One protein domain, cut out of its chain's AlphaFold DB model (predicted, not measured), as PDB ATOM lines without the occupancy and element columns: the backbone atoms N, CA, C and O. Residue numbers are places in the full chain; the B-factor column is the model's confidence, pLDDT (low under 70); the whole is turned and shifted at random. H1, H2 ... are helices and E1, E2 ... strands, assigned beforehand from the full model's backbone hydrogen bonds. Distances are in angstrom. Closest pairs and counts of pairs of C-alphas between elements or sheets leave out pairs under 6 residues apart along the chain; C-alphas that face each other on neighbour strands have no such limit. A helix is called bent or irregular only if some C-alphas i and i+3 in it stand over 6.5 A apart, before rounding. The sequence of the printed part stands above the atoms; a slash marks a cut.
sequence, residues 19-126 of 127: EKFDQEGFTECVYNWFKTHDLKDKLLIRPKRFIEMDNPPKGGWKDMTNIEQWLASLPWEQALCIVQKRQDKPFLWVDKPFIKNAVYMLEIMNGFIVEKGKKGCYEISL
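This is residues 19 to 126 of the 127 residues of an uncharacterized protein of Prevotella melaninogenica (UniProt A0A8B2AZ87). A twisted sheet of five strands has two helices, H1 and H4, packed over one face, and a small two-helix arm, H2 and H3, reaches away from this body. Residues 72 to 78 of the arm stick out, and the arm makes much of the longest axis. The 108 printed residues hold four named helices and five named strands in the order H1 E1 E2 H2 H3 E3 H4 E4 E5; the class is mixed, helices and strands. The mixed sheet runs E2 E3 E1 E5 E4. The whole is compact, with a radius of gyration of the C-alphas of 14.0 A and spans of 41 by 33 by 24 A.

Start with H1, residues 23 to 35, and look next at E1, residues 43 to 48, E2, residues 61 to 63, and E3, residues 91 to 95. H1 is on the sheet at a height of 9.3 A, over E3 and E1. E2 and E3 are antiparallel, with N 62 and O 93 at 2.8 A. E3 and E1 are parallel, with N 92 and O 44 at 2.8 A. H2, residues 67 to 72, and H3, residues 76 to 84, are not on the sheet; they are close but not clearly touching, with the closest C-alphas, those of Leu 71 and Ala 79, 5.7 A apart. H4, residues 96 to 109, is on the same face as H1, at a height of 8.2 A, and runs along the strands. Residues 23 to 27 of H1 only just touch H4, with 3 pairs of C-alphas within 8 A; the closest are those of Thr 27 and Leu 106, 7.1 A apart. E4, residues 113 to 116, and E5, residues 122 to 125, form a hairpin, with N 115 and O 123 at 2.8 A. E1 and E5 are antiparallel, with N 45 and O 122 at 2.8 A. E3, H4 and E4 make a split strand-helix-strand unit, two strands running the same way with E1 and E5 between them; its crossover is right-handed. Every O i to N i+4 pair is within hydrogen-bond range in H1, H2 and H3; in H4 8 of 10 are.

Find C-alpha 23 at (-89.714, -135.209, 4.799); from there H1 runs 18.3 A. E1 spans 16.2 A, E3 13.2 A and H3 12.0 A. H4 begins at C-alpha 96, (-101.602, -127.489, 8.997), and spans 19.9 A; it is irregular, with C-alphas 97 and 100 7.5 A apart. E5 ends at C-alpha 125, (-103.660, -145.382, -1.355).

The C-alphas farthest apart, those of Glu 77 and Met 109, are 41.2 A apart. The printed part has no cut. The link from E1 to E2, residues 49 to 60, is long. No printed residue is under 70 in pLDDT.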
ATOM      1  N   GLU A  19     -90.495-124.357  12.214       84.56
ATOM      2  CA  GLU A  19     -90.051-125.750  12.242       84.56
ATOM      3  C   GLU A  19     -89.741-126.220  10.809       84.56
ATOM      4  O   GLU A  19     -90.377-125.787   9.845       84.56
ATOM      5  N   LYS A  20     -88.780-127.129  10.638       90.75
ATOM      6  CA  LYS A  20     -88.577-127.798   9.346       90.75
ATOM      7  C   LYS A  20     -89.459-129.035   9.277       90.75
ATOM      8  O   LYS A  20     -89.515-129.804  10.230       90.75
ATOM      9  N   PHE A  21     -90.113-129.243   8.138       94.88
ATOM     10  CA  PHE A  21     -90.846-130.481   7.917       94.88
ATOM     11  C   PHE A  21     -89.865-131.636   7.692       94.88
ATOM     12  O   PHE A  21     -89.016-131.558   6.803       94.88
ATOM     13  N   ASP A  22     -89.993-132.690   8.487       96.12
ATOM     14  CA  ASP A  22     -89.219-133.921   8.366       96.12
ATOM     15  C   ASP A  22     -89.788-134.782   7.230       96.12
ATOM     16  O   ASP A  22     -90.728-135.554   7.403       96.12
ATOM     17  N   GLN A  23     -89.246-134.571   6.031       94.88
ATOM     18  CA  GLN A  23     -89.714-135.209   4.799       94.88
ATOM     19  C   GLN A  23     -89.355-136.697   4.748       94.88
ATOM     20  O   GLN A  23     -90.179-137.523   4.355       94.88
ATOM     21  N   GLU A  24     -88.125-137.028   5.142       95.19
ATOM     22  CA  GLU A  24     -87.588-138.387   5.085       95.19
ATOM     23  C   GLU A  24     -88.355-139.296   6.044       95.19
ATOM     24  O   GLU A  24     -88.961-140.269   5.596       95.19
ATOM     25  N   GLY A  25     -88.463-138.909   7.321       96.69
ATOM     26  CA  GLY A  25     -89.198-139.700   8.304       96.69
ATOM     27  C   GLY A  25     -90.680-139.847   7.953       96.69
ATOM     28  O   GLY A  25     -91.253-140.928   8.101       96.69
ATOM     29  N   PHE A  26     -91.306-138.789   7.425       97.25
ATOM     30  CA  PHE A  26     -92.710-138.834   7.014       97.25
ATOM     31  C   PHE A  26     -92.954-139.825   5.867       97.25
ATOM     32  O   PHE A  26     -93.875-140.641   5.933       97.25
ATOM     33  N   THR A  27     -92.137-139.766   4.814       96.44
ATOM     34  CA  THR A  27     -92.299-140.636   3.636       96.44
ATOM     35  C   THR A  27     -91.932-142.087   3.942       96.44
ATOM     36  O   THR A  27     -92.655-142.994   3.524       96.44
ATOM     37  N   GLU A  28     -90.882-142.316   4.736       97.19
ATOM     38  CA  GLU A  28     -90.509-143.646   5.217       97.19
ATOM     39  C   GLU A  28     -91.618-144.267   6.081       97.19
ATOM     40  O   GLU A  28     -91.946-145.442   5.909       97.19
ATOM     41  N   CYS A  29     -92.252-143.486   6.962       97.31
ATOM     42  CA  CYS A  29     -93.380-143.947   7.774       97.31
ATOM     43  C   CYS A  29     -94.552-144.428   6.905       97.31
ATOM     44  O   CYS A  29     -95.048-145.539   7.104       97.31
ATOM     45  N   VAL A  30     -94.958-143.640   5.902       97.56
ATOM     46  CA  VAL A  30     -96.038-144.026   4.976       97.56
ATOM     47  C   VAL A  30     -95.668-145.290   4.200       97.56
ATOM     48  O   VAL A  30     -96.472-146.221   4.125       97.56
ATOM     49  N   TYR A  31     -94.448-145.357   3.662       97.06
ATOM     50  CA  TYR A  31     -93.962-146.530   2.937       97.06
ATOM     51  C   TYR A  31     -93.990-147.794   3.808       97.06
ATOM     52  O   TYR A  31     -94.532-148.824   3.403       97.06
ATOM     53  N   ASN A  32     -93.443-147.712   5.023       97.31
ATOM     54  CA  ASN A  32     -93.379-148.840   5.947       97.31
ATOM     55  C   ASN A  32     -94.763-149.279   6.429       97.31
ATOM     56  O   ASN A  32     -94.965-150.475   6.637       97.31
ATOM     57  N   TRP A  33     -95.716-148.351   6.554       97.19
ATOM     58  CA  TRP A  33     -97.106-148.697   6.829       97.19
ATOM     59  C   TRP A  33     -97.679-149.552   5.693       97.19
ATOM     60  O   TRP A  33     -98.072-150.689   5.926       97.19
ATOM     61  N   PHE A  34     -97.623-149.089   4.442       97.25
ATOM     62  CA  PHE A  34     -98.153-149.858   3.307       97.25
ATOM     63  C   PHE A  34     -97.427-151.184   3.056       97.25
ATOM     64  O   PHE A  34     -98.044-152.137   2.590       97.25
ATOM     65  N   LYS A  35     -96.137-151.285   3.395       96.75
ATOM     66  CA  LYS A  35     -95.351-152.522   3.256       96.75
ATOM     67  C   LYS A  35     -95.934-153.705   4.042       96.75
ATOM     68  O   LYS A  35     -95.711-154.850   3.658       96.75
ATOM     69  N   THR A  36     -96.629-153.443   5.148       94.81
ATOM     70  CA  THR A  36     -97.182-154.474   6.043       94.81
ATOM     71  C   THR A  36     -98.709-154.576   5.998       94.81
ATOM     72  O   THR A  36     -99.270-155.385   6.734       94.81
ATOM     73  N   HIS A  37     -99.371-153.787   5.147       94.56
ATOM     74  CA  HIS A  37    -100.832-153.696   5.033       94.56
ATOM     75  C   HIS A  37    -101.322-154.181   3.658       94.56
ATOM     76  O   HIS A  37    -100.529-154.375   2.733       94.56
ATOM     77  N   ASP A  38    -102.632-154.405   3.514       95.44
ATOM     78  CA  ASP A  38    -103.203-154.891   2.255       95.44
ATOM     79  C   ASP A  38    -103.177-153.796   1.172       95.44
ATOM     80  O   ASP A  38    -103.349-152.611   1.447       95.44
ATOM     81  N   LEU A  39    -103.098-154.193  -0.107       94.38
ATOM     82  CA  LEU A  39    -103.127-153.265  -1.256       94.38
ATOM     83  C   LEU A  39    -104.365-152.351  -1.307       94.38
ATOM     84  O   LEU A  39    -104.316-151.278  -1.902       94.38
ATOM     85  N   LYS A  40    -105.483-152.799  -0.729       95.25
ATOM     86  CA  LYS A  40    -106.763-152.068  -0.689       95.25
ATOM     87  C   LYS A  40    -106.850-151.068   0.467       95.25
ATOM     88  O   LYS A  40    -107.836-150.331   0.550       95.25
ATOM     89  N   ASP A  41    -105.909-151.124   1.406       95.31
ATOM     90  CA  ASP A  41    -105.977-150.314   2.609       95.31
ATOM     91  C   ASP A  41    -105.687-148.849   2.285       95.31
ATOM     92  O   ASP A  41    -105.037-148.506   1.298       95.31
ATOM     93  N   LYS A  42    -106.211-147.964   3.134       95.75
ATOM     94  CA  LYS A  42    -106.012-146.522   3.022       95.75
ATOM     95  C   LYS A  42    -105.446-145.971   4.318       95.75
ATOM     96  O   LYS A  42    -105.974-146.264   5.394       95.75
ATOM     97  N   LEU A  43    -104.442-145.108   4.206       97.00
ATOM     98  CA  LEU A  43    -103.878-144.387   5.342       97.00
ATOM     99  C   LEU A  43    -104.418-142.959   5.384       97.00
ATOM    100  O   LEU A  43    -104.437-142.251   4.381       97.00
ATOM    101  N   LEU A  44    -104.865-142.517   6.557       96.50
ATOM    102  CA  LEU A  44    -105.463-141.199   6.727       96.50
ATOM    103  C   LEU A  44    -104.417-140.169   7.174       96.50
ATOM    104  O   LEU A  44    -103.730-140.378   8.167       96.50
ATOM    105  N   ILE A  45    -104.382-139.002   6.538       97.44
ATOM    106  CA  ILE A  45    -103.716-137.802   7.054       97.44
ATOM    107  C   ILE A  45    -104.768-136.843   7.609       97.44
ATOM    108  O   ILE A  45    -105.731-136.464   6.933       97.44
ATOM    109  N   ARG A  46    -104.554-136.389   8.843       95.56
ATOM    110  CA  ARG A  46    -105.363-135.361   9.499       95.56
ATOM    111  C   ARG A  46    -104.527-134.091   9.680       95.56
ATOM    112  O   ARG A  46    -103.457-134.159  10.280       95.56
ATOM    113  N   PRO A  47    -104.992-132.919   9.217       96.06
ATOM    114  CA  PRO A  47    -104.323-131.659   9.525       96.06
ATOM    115  C   PRO A  47    -104.663-131.175  10.945       96.06
ATOM    116  O   PRO A  47    -105.843-131.027  11.274       96.06
ATOM    117  N   LYS A  48    -103.660-130.836  11.762       94.94
ATOM    118  CA  LYS A  48    -103.817-130.135  13.060       94.94
ATOM    119  C   LYS A  48    -102.941-128.905  13.080       94.94
ATOM    120  O   LYS A  48    -101.918-128.890  12.431       94.94
ATOM    121  N   ARG A  49    -103.318-127.875  13.830       94.00
ATOM    122  CA  ARG A  49    -102.396-126.786  14.162       94.00
ATOM    123  C   ARG A  49    -101.610-127.189  15.400       94.00
ATOM    124  O   ARG A  49    -102.183-127.217  16.488       94.00
ATOM    125  N   PHE A  50    -100.338-127.533  15.240       94.56
ATOM    126  CA  PHE A  50     -99.530-128.021  16.362       94.56
ATOM    127  C   PHE A  50     -99.277-126.948  17.413       94.56
ATOM    128  O   PHE A  50     -99.244-127.267  18.592       94.56
ATOM    129  N   ILE A  51     -99.264-125.671  17.026       91.94
ATOM    130  CA  ILE A  51     -99.203-124.541  17.968       91.94
ATOM    131  C   ILE A  51    -100.354-124.514  19.001       91.94
ATOM    132  O   ILE A  51    -100.282-123.781  19.977       91.94
ATOM    133  N   GLU A  52    -101.428-125.283  18.789       93.50
ATOM    134  CA  GLU A  52    -102.549-125.427  19.733       93.50
ATOM    135  C   GLU A  52    -102.383-126.618  20.697       93.50
ATOM    136  O   GLU A  52    -103.325-126.953  21.410       93.50
ATOM    137  N   MET A  53    -101.253-127.328  20.657       91.06
ATOM    138  CA  MET A  53    -100.968-128.486  21.507       91.06
ATOM    139  C   MET A  53    -100.037-128.086  22.652       91.06
ATOM    140  O   MET A  53     -99.102-127.322  22.435       91.06
ATOM    141  N   ASP A  54    -100.234-128.669  23.838       87.88
ATOM    142  CA  ASP A  54     -99.370-128.405  25.002       87.88
ATOM    143  C   ASP A  54     -97.924-128.877  24.778       87.88
ATOM    144  O   ASP A  54     -96.975-128.264  25.256       87.88
ATOM    145  N   ASN A  55     -97.749-129.964  24.018       87.88
ATOM    146  CA  ASN A  55     -96.448-130.498  23.623       87.88
ATOM    147  C   ASN A  55     -96.455-130.819  22.116       87.88
ATOM    148  O   ASN A  55     -96.768-131.955  21.731       87.88
ATOM    149  N   PRO A  56     -96.219-129.818  21.250       89.94
ATOM    150  CA  PRO A  56     -96.260-130.011  19.809       89.94
ATOM    151  C   PRO A  56     -95.142-130.963  19.360       89.94
ATOM    152  O   PRO A  56     -93.999-130.821  19.800       89.94
ATOM    153  N   PRO A  57     -95.432-131.930  18.477       90.81
ATOM    154  CA  PRO A  57     -94.395-132.777  17.906       90.81
ATOM    155  C   PRO A  57     -93.487-131.954  16.977       90.81
ATOM    156  O   PRO A  57     -93.931-131.016  16.310       90.81
ATOM    157  N   LYS A  58     -92.204-132.323  16.938       90.88
ATOM    158  CA  LYS A  58     -91.203-131.727  16.040       90.88
ATOM    159  C   LYS A  58     -91.286-132.337  14.644       90.88
ATOM    160  O   LYS A  58     -91.893-133.388  14.465       90.88
ATOM    161  N   GLY A  59     -90.691-131.676  13.654       92.50
ATOM    162  CA  GLY A  59     -90.687-132.180  12.276       92.50
ATOM    163  C   GLY A  59     -92.008-131.988  11.518       92.50
ATOM    164  O   GLY A  59     -92.116-132.390  10.365       92.50
ATOM    165  N   GLY A  60     -93.023-131.361  12.120       94.69
ATOM    166  CA  GLY A  60     -94.262-130.987  11.427       94.69
ATOM    167  C   GLY A  60     -95.233-132.137  11.131       94.69
ATOM    168  O   GLY A  60     -96.233-131.916  10.446       94.69
ATOM    169  N   TRP A  61     -95.000-133.334  11.671       96.94
ATOM    170  CA  TRP A  61     -95.937-134.458  11.611       96.94
ATOM    171  C   TRP A  61     -95.845-135.343  12.866       96.94
ATOM    172  O   TRP A  61     -94.981-135.147  13.720       96.94
ATOM    173  N   LYS A  62     -96.782-136.283  13.023       96.31
ATOM    174  CA  LYS A  62     -96.761-137.291  14.090       96.31
ATOM    175  C   LYS A  62     -97.436-138.582  13.641       96.31
ATOM    176  O   LYS A  62     -98.573-138.549  13.163       96.31
ATOM    177  N   ASP A  63     -96.753-139.697  13.873       96.94
ATOM    178  CA  ASP A  63     -97.290-141.040  13.680       96.94
ATOM    179  C   ASP A  63     -98.361-141.368  14.733       96.94
ATOM    180  O   ASP A  63     -98.134-141.232  15.937       96.94
ATOM    181  N   MET A  64     -99.542-141.775  14.268       96.06
ATOM    182  CA  MET A  64    -100.653-142.267  15.087       96.06
ATOM    183  C   MET A  64    -101.202-143.598  14.538       96.06
ATOM    184  O   MET A  64    -102.367-143.942  14.760       96.06
ATOM    185  N   THR A  65    -100.389-144.345  13.786       96.12
ATOM    186  CA  THR A  65    -100.778-145.619  13.167       96.12
ATOM    187  C   THR A  65    -100.836-146.767  14.172       96.12
ATOM    188  O   THR A  65    -101.692-147.639  14.041       96.12
ATOM    189  N   ASN A  66    -100.015-146.732  15.229       94.81
ATOM    190  CA  ASN A  66    -100.082-147.694  16.328       94.81
ATOM    191  C   ASN A  66    -101.222-147.351  17.305       94.81
ATOM    192  O   ASN A  66    -101.026-146.658  18.305       94.81
ATOM    193  N   ILE A  67    -102.424-147.837  16.986       93.19
ATOM    194  CA  ILE A  67    -103.656-147.584  17.744       93.19
ATOM    195  C   ILE A  67    -103.565-148.065  19.187       93.19
ATOM    196  O   ILE A  67    -103.942-147.328  20.097       93.19
ATOM    197  N   GLU A  68    -103.053-149.274  19.401       91.75
ATOM    198  CA  GLU A  68    -102.960-149.881  20.730       91.75
ATOM    199  C   GLU A  68    -102.112-149.021  21.669       91.75
ATOM    200  O   GLU A  68    -102.517-148.746  22.799       91.75
ATOM    201  N   GLN A  69    -100.978-148.519  21.168       93.12
ATOM    202  CA  GLN A  69    -100.076-147.673  21.939       93.12
ATOM    203  C   GLN A  69    -100.748-146.373  22.389       93.12
ATOM    204  O   GLN A  69    -100.656-146.009  23.564       93.12
ATOM    205  N   TRP A  70    -101.406-145.643  21.480       91.88
ATOM    206  CA  TRP A  70    -101.981-144.352  21.858       91.88
ATOM    207  C   TRP A  70    -103.320-144.491  22.583       91.88
ATOM    208  O   TRP A  70    -103.574-143.699  23.489       91.88
ATOM    209  N   LEU A  71    -104.147-145.500  22.286       92.69
ATOM    210  CA  LEU A  71    -105.365-145.761  23.063       92.69
ATOM    211  C   LEU A  71    -105.040-146.079  24.525       92.69
ATOM    212  O   LEU A  71    -105.698-145.542  25.413       92.69
ATOM    213  N   ALA A  72    -104.004-146.885  24.777       92.50
ATOM    214  CA  ALA A  72    -103.585-147.246  26.131       92.50
ATOM    215  C   ALA A  72    -103.075-146.051  26.958       92.50
ATOM    216  O   ALA A  72    -103.054-146.116  28.185       92.50
ATOM    217  N   SER A  73    -102.673-144.955  26.305       91.75
ATOM    218  CA  SER A  73    -102.217-143.731  26.981       91.75
ATOM    219  C   SER A  73    -103.345-142.780  27.402       91.75
ATOM    220  O   SER A  73    -103.084-141.787  28.082       91.75
ATOM    221  N   LEU A  74    -104.588-143.051  26.994       91.94
ATOM    222  CA  LEU A  74    -105.743-142.211  27.301       91.94
ATOM    223  C   LEU A  74    -106.473-142.697  28.563       91.94
ATOM    224  O   LEU A  74    -106.490-143.895  28.845       91.94
ATOM    225  N   PRO A  75    -107.168-141.799  29.288       96.12
ATOM    226  CA  PRO A  75    -108.162-142.207  30.277       96.12
ATOM    227  C   PRO A  75    -109.201-143.152  29.659       96.12
ATOM    228  O   PRO A  75    -109.626-142.955  28.514       96.12
ATOM    229  N   TRP A  76    -109.627-144.168  30.411       93.75
ATOM    230  CA  TRP A  76    -110.442-145.262  29.875       93.75
ATOM    231  C   TRP A  76    -111.777-144.782  29.283       93.75
ATOM    232  O   TRP A  76    -112.211-145.314  28.262       93.75
ATOM    233  N   GLU A  77    -112.402-143.742  29.843       95.75
ATOM    234  CA  GLU A  77    -113.643-143.161  29.319       95.75
ATOM    235  C   GLU A  77    -113.439-142.570  27.920       95.75
ATOM    236  O   GLU A  77    -114.299-142.695  27.044       95.75
ATOM    237  N   GLN A  78    -112.285-141.933  27.691       94.06
ATOM    238  CA  GLN A  78    -111.937-141.350  26.397       94.06
ATOM    239  C   GLN A  78    -111.645-142.445  25.373       94.06
ATOM    240  O   GLN A  78    -112.168-142.386  24.258       94.06
ATOM    241  N   ALA A  79    -110.870-143.463  25.762       93.06
ATOM    242  CA  ALA A  79    -110.599-144.621  24.915       93.06
ATOM    243  C   ALA A  79    -111.906-145.329  24.513       93.06
ATOM    244  O   ALA A  79    -112.149-145.546  23.324       93.06
ATOM    245  N   LEU A  80    -112.804-145.581  25.473       93.69
ATOM    246  CA  LEU A  80    -114.118-146.176  25.221       93.69
ATOM    247  C   LEU A  80    -114.942-145.335  24.235       93.69
ATOM    248  O   LEU A  80    -115.506-145.878  23.285       93.69
ATOM    249  N   CYS A  81    -114.980-144.011  24.413       95.38
ATOM    250  CA  CYS A  81    -115.693-143.106  23.508       95.38
ATOM    251  C   CYS A  81    -115.162-143.161  22.067       95.38
ATOM    252  O   CYS A  81    -115.948-143.096  21.119       95.38
ATOM    253  N   ILE A  82    -113.841-143.249  21.888       93.19
ATOM    254  CA  ILE A  82    -113.195-143.317  20.569       93.19
ATOM    255  C   ILE A  82    -113.556-144.629  19.867       93.19
ATOM    256  O   ILE A  82    -113.986-144.597  18.710       93.19
ATOM    257  N   VAL A  83    -113.453-145.752  20.584       92.81
ATOM    258  CA  VAL A  83    -113.774-147.093  20.070       92.81
ATOM    259  C   VAL A  83    -115.261-147.204  19.721       92.81
ATOM    260  O   VAL A  83    -115.616-147.619  18.619       92.81
ATOM    261  N   GLN A  84    -116.160-146.739  20.596       93.94
ATOM    262  CA  GLN A  84    -117.606-146.743  20.324       93.94
ATOM    263  C   GLN A  84    -117.977-145.932  19.075       93.94
ATOM    264  O   GLN A  84    -118.902-146.291  18.347       93.94
ATOM    265  N   LYS A  85    -117.241-144.850  18.794       92.88
ATOM    266  CA  LYS A  85    -117.425-144.020  17.595       92.88
ATOM    267  C   LYS A  85    -116.656-144.531  16.371       92.88
ATOM    268  O   LYS A  85    -116.734-143.886  15.323       92.88
ATOM    269  N   ARG A  86    -115.933-145.655  16.477       88.81
ATOM    270  CA  ARG A  86    -115.076-146.233  15.424       88.81
ATOM    271  C   ARG A  86    -114.057-145.230  14.867       88.81
ATOM    272  O   ARG A  86    -113.866-145.114  13.650       88.81
ATOM    273  N   GLN A  87    -113.493-144.414  15.759       88.12
ATOM    274  CA  GLN A  87    -112.505-143.377  15.434       88.12
ATOM    275  C   GLN A  87    -111.055-143.824  15.674       88.12
ATOM    276  O   GLN A  87    -110.128-143.099  15.303       88.12
ATOM    277  N   ASP A  88    -110.886-145.018  16.229       88.31
ATOM    278  CA  ASP A  88    -109.677-145.822  16.422       88.31
ATOM    279  C   ASP A  88    -109.124-146.370  15.096       88.31
ATOM    280  O   ASP A  88    -108.899-147.559  14.923       88.31
ATOM    281  N   LYS A  89    -108.931-145.486  14.116       91.38
ATOM    282  CA  LYS A  89    -108.338-145.823  12.814       91.38
ATOM    283  C   LYS A  89    -106.890-145.353  12.760       91.38
ATOM    284  O   LYS A  89    -106.630-144.295  13.332       91.38
ATOM    285  N   PRO A  90    -105.986-146.048  12.050       94.31
ATOM    286  CA  PRO A  90    -104.612-145.594  11.894       94.31
ATOM    287  C   PRO A  90    -104.587-144.301  11.076       94.31
ATOM    288  O   PRO A  90    -105.341-144.139  10.110       94.31
ATOM    289  N   PHE A  91    -103.758-143.346  11.491       96.00
ATOM    290  CA  PHE A  91    -103.634-142.067  10.800       96.00
ATOM    291  C   PHE A  91    -102.302-141.384  11.110       96.00
ATOM    292  O   PHE A  91    -101.593-141.768  12.033       96.00
ATOM    293  N   LEU A  92    -101.999-140.330  10.361       97.38
ATOM    294  CA  LEU A  92    -100.896-139.413  10.609       97.38
ATOM    295  C   LEU A  92    -101.458-138.024  10.901       97.38
ATOM    296  O   LEU A  92    -102.352-137.539  10.199       97.38
ATOM    297  N   TRP A  93    -100.935-137.359  11.925       96.88
ATOM    298  CA  TRP A  93    -101.128-135.922  12.075       96.88
ATOM    299  C   TRP A  93    -100.079-135.189  11.245       96.88
ATOM    300  O   TRP A  93     -98.899-135.511  11.320       96.88
ATOM    301  N   VAL A  94    -100.494-134.158  10.515       97.25
ATOM    302  CA  VAL A  94     -99.586-133.224   9.836       97.25
ATOM    303  C   VAL A  94     -99.922-131.813  10.292       97.25
ATOM    304  O   VAL A  94    -101.104-131.450  10.363       97.25
ATOM    305  N   ASP A  95     -98.904-131.015  10.617       96.12
ATOM    306  CA  ASP A  95     -99.135-129.623  10.975       96.12
ATOM    307  C   ASP A  95     -99.737-128.891   9.775       96.12
ATOM    308  O   ASP A  95     -99.297-129.019   8.629       96.12
ATOM    309  N   LYS A  96    -100.778-128.111  10.031       94.94
ATOM    310  CA  LYS A  96    -101.602-127.489   8.997       94.94
ATOM    311  C   LYS A  96    -100.791-126.652   7.993       94.94
ATOM    312  O   LYS A  96    -101.153-126.698   6.816       94.94
ATOM    313  N   PRO A  97     -99.726-125.915   8.376       93.19
ATOM    314  CA  PRO A  97     -98.868-125.213   7.421       93.19
ATOM    315  C   PRO A  97     -98.161-126.140   6.420       93.19
ATOM    316  O   PRO A  97     -97.960-125.743   5.273       93.19
ATOM    317  N   PHE A  98     -97.843-127.379   6.806       95.75
ATOM    318  CA  PHE A  98     -97.099-128.326   5.972       95.75
ATOM    319  C   PHE A  98     -97.976-129.256   5.134       95.75
ATOM    320  O   PHE A  98     -97.448-129.974   4.289       95.75
ATOM    321  N   ILE A  99     -99.306-129.227   5.288       95.75
ATOM    322  CA  ILE A  99    -100.192-130.193   4.620       95.75
ATOM    323  C   ILE A  99    -100.037-130.212   3.095       95.75
ATOM    324  O   ILE A  99    -100.040-131.275   2.488       95.75
ATOM    325  N   LYS A 100     -99.853-129.043   2.468       94.12
ATOM    326  CA  LYS A 100     -99.654-128.954   1.015       94.12
ATOM    327  C   LYS A 100     -98.341-129.600   0.585       94.12
ATOM    328  O   LYS A 100     -98.318-130.267  -0.441       94.12
ATOM    329  N   ASN A 101     -97.280-129.409   1.371       93.69
ATOM    330  CA  ASN A 101     -95.989-130.031   1.107       93.69
ATOM    331  C   ASN A 101     -96.088-131.555   1.264       93.69
ATOM    332  O   ASN A 101     -95.678-132.286   0.375       93.69
ATOM    333  N   ALA A 102     -96.702-132.027   2.355       96.44
ATOM    334  CA  ALA A 102     -96.907-133.450   2.618       96.44
ATOM    335  C   ALA A 102     -97.668-134.152   1.481       96.44
ATOM    336  O   ALA A 102     -97.226-135.190   0.998       96.44
ATOM    337  N   VAL A 103     -98.774-133.557   1.017       96.50
ATOM    338  CA  VAL A 103     -99.554-134.076  -0.119       96.50
ATOM    339  C   VAL A 103     -98.714-134.093  -1.395       96.50
ATOM    340  O   VAL A 103     -98.649-135.125  -2.053       96.50
ATOM    341  N   TYR A 104     -98.029-132.990  -1.712       95.06
ATOM    342  CA  TYR A 104     -97.182-132.897  -2.902       95.06
ATOM    343  C   TYR A 104     -96.088-133.971  -2.929       95.06
ATOM    344  O   TYR A 104     -95.892-134.608  -3.958       95.06
ATOM    345  N   MET A 105     -95.395-134.199  -1.810       94.31
ATOM    346  CA  MET A 105     -94.353-135.226  -1.736       94.31
ATOM    347  C   MET A 105     -94.926-136.617  -1.993       94.31
ATOM    348  O   MET A 105     -94.445-137.325  -2.873       94.31
ATOM    349  N   LEU A 106     -96.002-136.978  -1.294       97.31
ATOM    350  CA  LEU A 106     -96.607-138.299  -1.444       97.31
ATOM    351  C   LEU A 106     -97.123-138.547  -2.862       97.31
ATOM    352  O   LEU A 106     -96.854-139.603  -3.427       97.31
ATOM    353  N   GLU A 107     -97.827-137.573  -3.435       96.44
ATOM    354  CA  GLU A 107     -98.469-137.715  -4.741       96.44
ATOM    355  C   GLU A 107     -97.462-137.622  -5.893       96.44
ATOM    356  O   GLU A 107     -97.399-138.499  -6.751       96.44
ATOM    357  N   ILE A 108     -96.631-136.577  -5.903       94.94
ATOM    358  CA  ILE A 108     -95.770-136.256  -7.048       94.94
ATOM    359  C   ILE A 108     -94.398-136.916  -6.939       94.94
ATOM    360  O   ILE A 108     -93.855-137.356  -7.950       94.94
ATOM    361  N   MET A 109     -93.810-136.972  -5.740       92.81
ATOM    362  CA  MET A 109     -92.444-137.482  -5.571       92.81
ATOM    363  C   MET A 109     -92.408-138.985  -5.299       92.81
ATOM    364  O   MET A 109     -91.490-139.659  -5.761       92.81
ATOM    365  N   ASN A 110     -93.386-139.513  -4.559       95.69
ATOM    366  CA  ASN A 110     -93.412-140.920  -4.152       95.69
ATOM    367  C   ASN A 110     -94.416-141.780  -4.938       95.69
ATOM    368  O   ASN A 110     -94.331-143.004  -4.864       95.69
ATOM    369  N   GLY A 111     -95.328-141.171  -5.702       95.94
ATOM    370  CA  GLY A 111     -96.263-141.882  -6.578       95.94
ATOM    371  C   GLY A 111     -97.448-142.542  -5.868       95.94
ATOM    372  O   GLY A 111     -98.077-143.424  -6.446       95.94
ATOM    373  N   PHE A 112     -97.759-142.140  -4.632       97.44
ATOM    374  CA  PHE A 112     -99.002-142.546  -3.974       97.44
ATOM    375  C   PHE A 112    -100.196-141.798  -4.567       97.44
ATOM    376  O   PHE A 112    -100.070-140.674  -5.047       97.44
ATOM    377  N   ILE A 113    -101.388-142.372  -4.452       97.50
ATOM    378  CA  ILE A 113    -102.623-141.646  -4.745       97.50
ATOM    379  C   ILE A 113    -103.058-140.941  -3.466       97.50
ATOM    380  O   ILE A 113    -103.198-141.575  -2.419       97.50
ATOM    381  N   VAL A 114    -103.253-139.622  -3.536       97.50
ATOM    382  CA  VAL A 114    -103.664-138.811  -2.384       97.50
ATOM    383  C   VAL A 114    -104.984-138.115  -2.682       97.50
ATOM    384  O   VAL A 114    -105.056-137.142  -3.426       97.50
ATOM    385  N   GLU A 115    -106.054-138.581  -2.048       96.81
ATOM    386  CA  GLU A 115    -107.395-138.038  -2.234       96.81
ATOM    387  C   GLU A 115    -107.794-137.141  -1.066       96.81
ATOM    388  O   GLU A 115    -107.557-137.439   0.106       96.81
ATOM    389  N   LYS A 116    -108.471-136.030  -1.358       95.31
ATOM    390  CA  LYS A 116    -109.023-135.174  -0.309       95.31
ATOM    391  C   LYS A 116    -110.332-135.765   0.217       95.31
ATOM    392  O   LYS A 116    -111.348-135.775  -0.472       95.31
ATOM    393  N   GLY A 117    -110.316-136.189   1.473       89.38
ATOM    394  CA  GLY A 117    -111.476-136.706   2.185       89.38
ATOM    395  C   GLY A 117    -112.343-135.621   2.837       89.38
ATOM    396  O   GLY A 117    -112.234-134.411   2.601       89.38
ATOM    397  N   LYS A 118    -113.238-136.062   3.730       83.69
ATOM    398  CA  LYS A 118    -114.139-135.170   4.478       83.69
ATOM    399  C   LYS A 118    -113.369-134.319   5.493       83.69
ATOM    400  O   LYS A 118    -112.350-134.731   6.042       83.69
ATOM    401  N   LYS A 119    -113.902-133.127   5.789       82.75
ATOM    402  CA  LYS A 119    -113.372-132.195   6.810       82.75
ATOM    403  C   LYS A 119    -111.892-131.817   6.607       82.75
ATOM    404  O   LYS A 119    -111.207-131.480   7.567       82.75
ATOM    405  N   GLY A 120    -111.409-131.859   5.364       86.75
ATOM    406  CA  GLY A 120    -110.030-131.503   5.027       86.75
ATOM    407  C   GLY A 120    -108.986-132.551   5.410       86.75
ATOM    408  O   GLY A 120    -107.809-132.216   5.411       86.75
ATOM    409  N   CYS A 121    -109.394-133.782   5.735       93.88
ATOM    410  CA  CYS A 121    -108.471-134.915   5.824       93.88
ATOM    411  C   CYS A 121    -108.066-135.387   4.421       93.88
ATOM    412  O   CYS A 121    -108.732-135.044   3.444       93.88
ATOM    413  N   TYR A 122    -107.010-136.187   4.338       97.06
ATOM    414  CA  TYR A 122    -106.535-136.793   3.096       97.06
ATOM    415  C   TYR A 122    -106.408-138.299   3.278       97.06
ATOM    416  O   TYR A 122    -106.073-138.753   4.367       97.06
ATOM    417  N   GLU A 123    -106.693-139.059   2.235       96.88
ATOM    418  CA  GLU A 123    -106.532-140.506   2.195       96.88
ATOM    419  C   GLU A 123    -105.417-140.839   1.212       96.88
ATOM    420  O   GLU A 123    -105.397-140.312   0.103       96.88
ATOM    421  N   ILE A 124    -104.490-141.687   1.637       97.19
ATOM    422  CA  ILE A 124    -103.404-142.216   0.818       97.19
ATOM    423  C   ILE A 124    -103.796-143.635   0.403       97.19
ATOM    424  O   ILE A 124    -104.263-144.395   1.258       97.19
ATOM    425  N   SER A 125    -103.581-144.003  -0.857       97.31
ATOM    426  CA  SER A 125    -103.660-145.382  -1.355       97.31
ATOM    427  C   SER A 125    -102.523-145.697  -2.334       97.31
ATOM    428  O   SER A 125    -101.832-144.801  -2.827       97.31
ATOM    429  N   LEU A 126    -102.307-146.992  -2.589       95.12
ATOM    430  CA  LEU A 126    -101.348-147.481  -3.590       95.12
ATOM    431  C   LEU A 126    -101.939-147.539  -5.007       95.12
ATOM    432  O   LEU A 126    -101.187-147.483  -5.977       95.12
TER     433      LEU A 126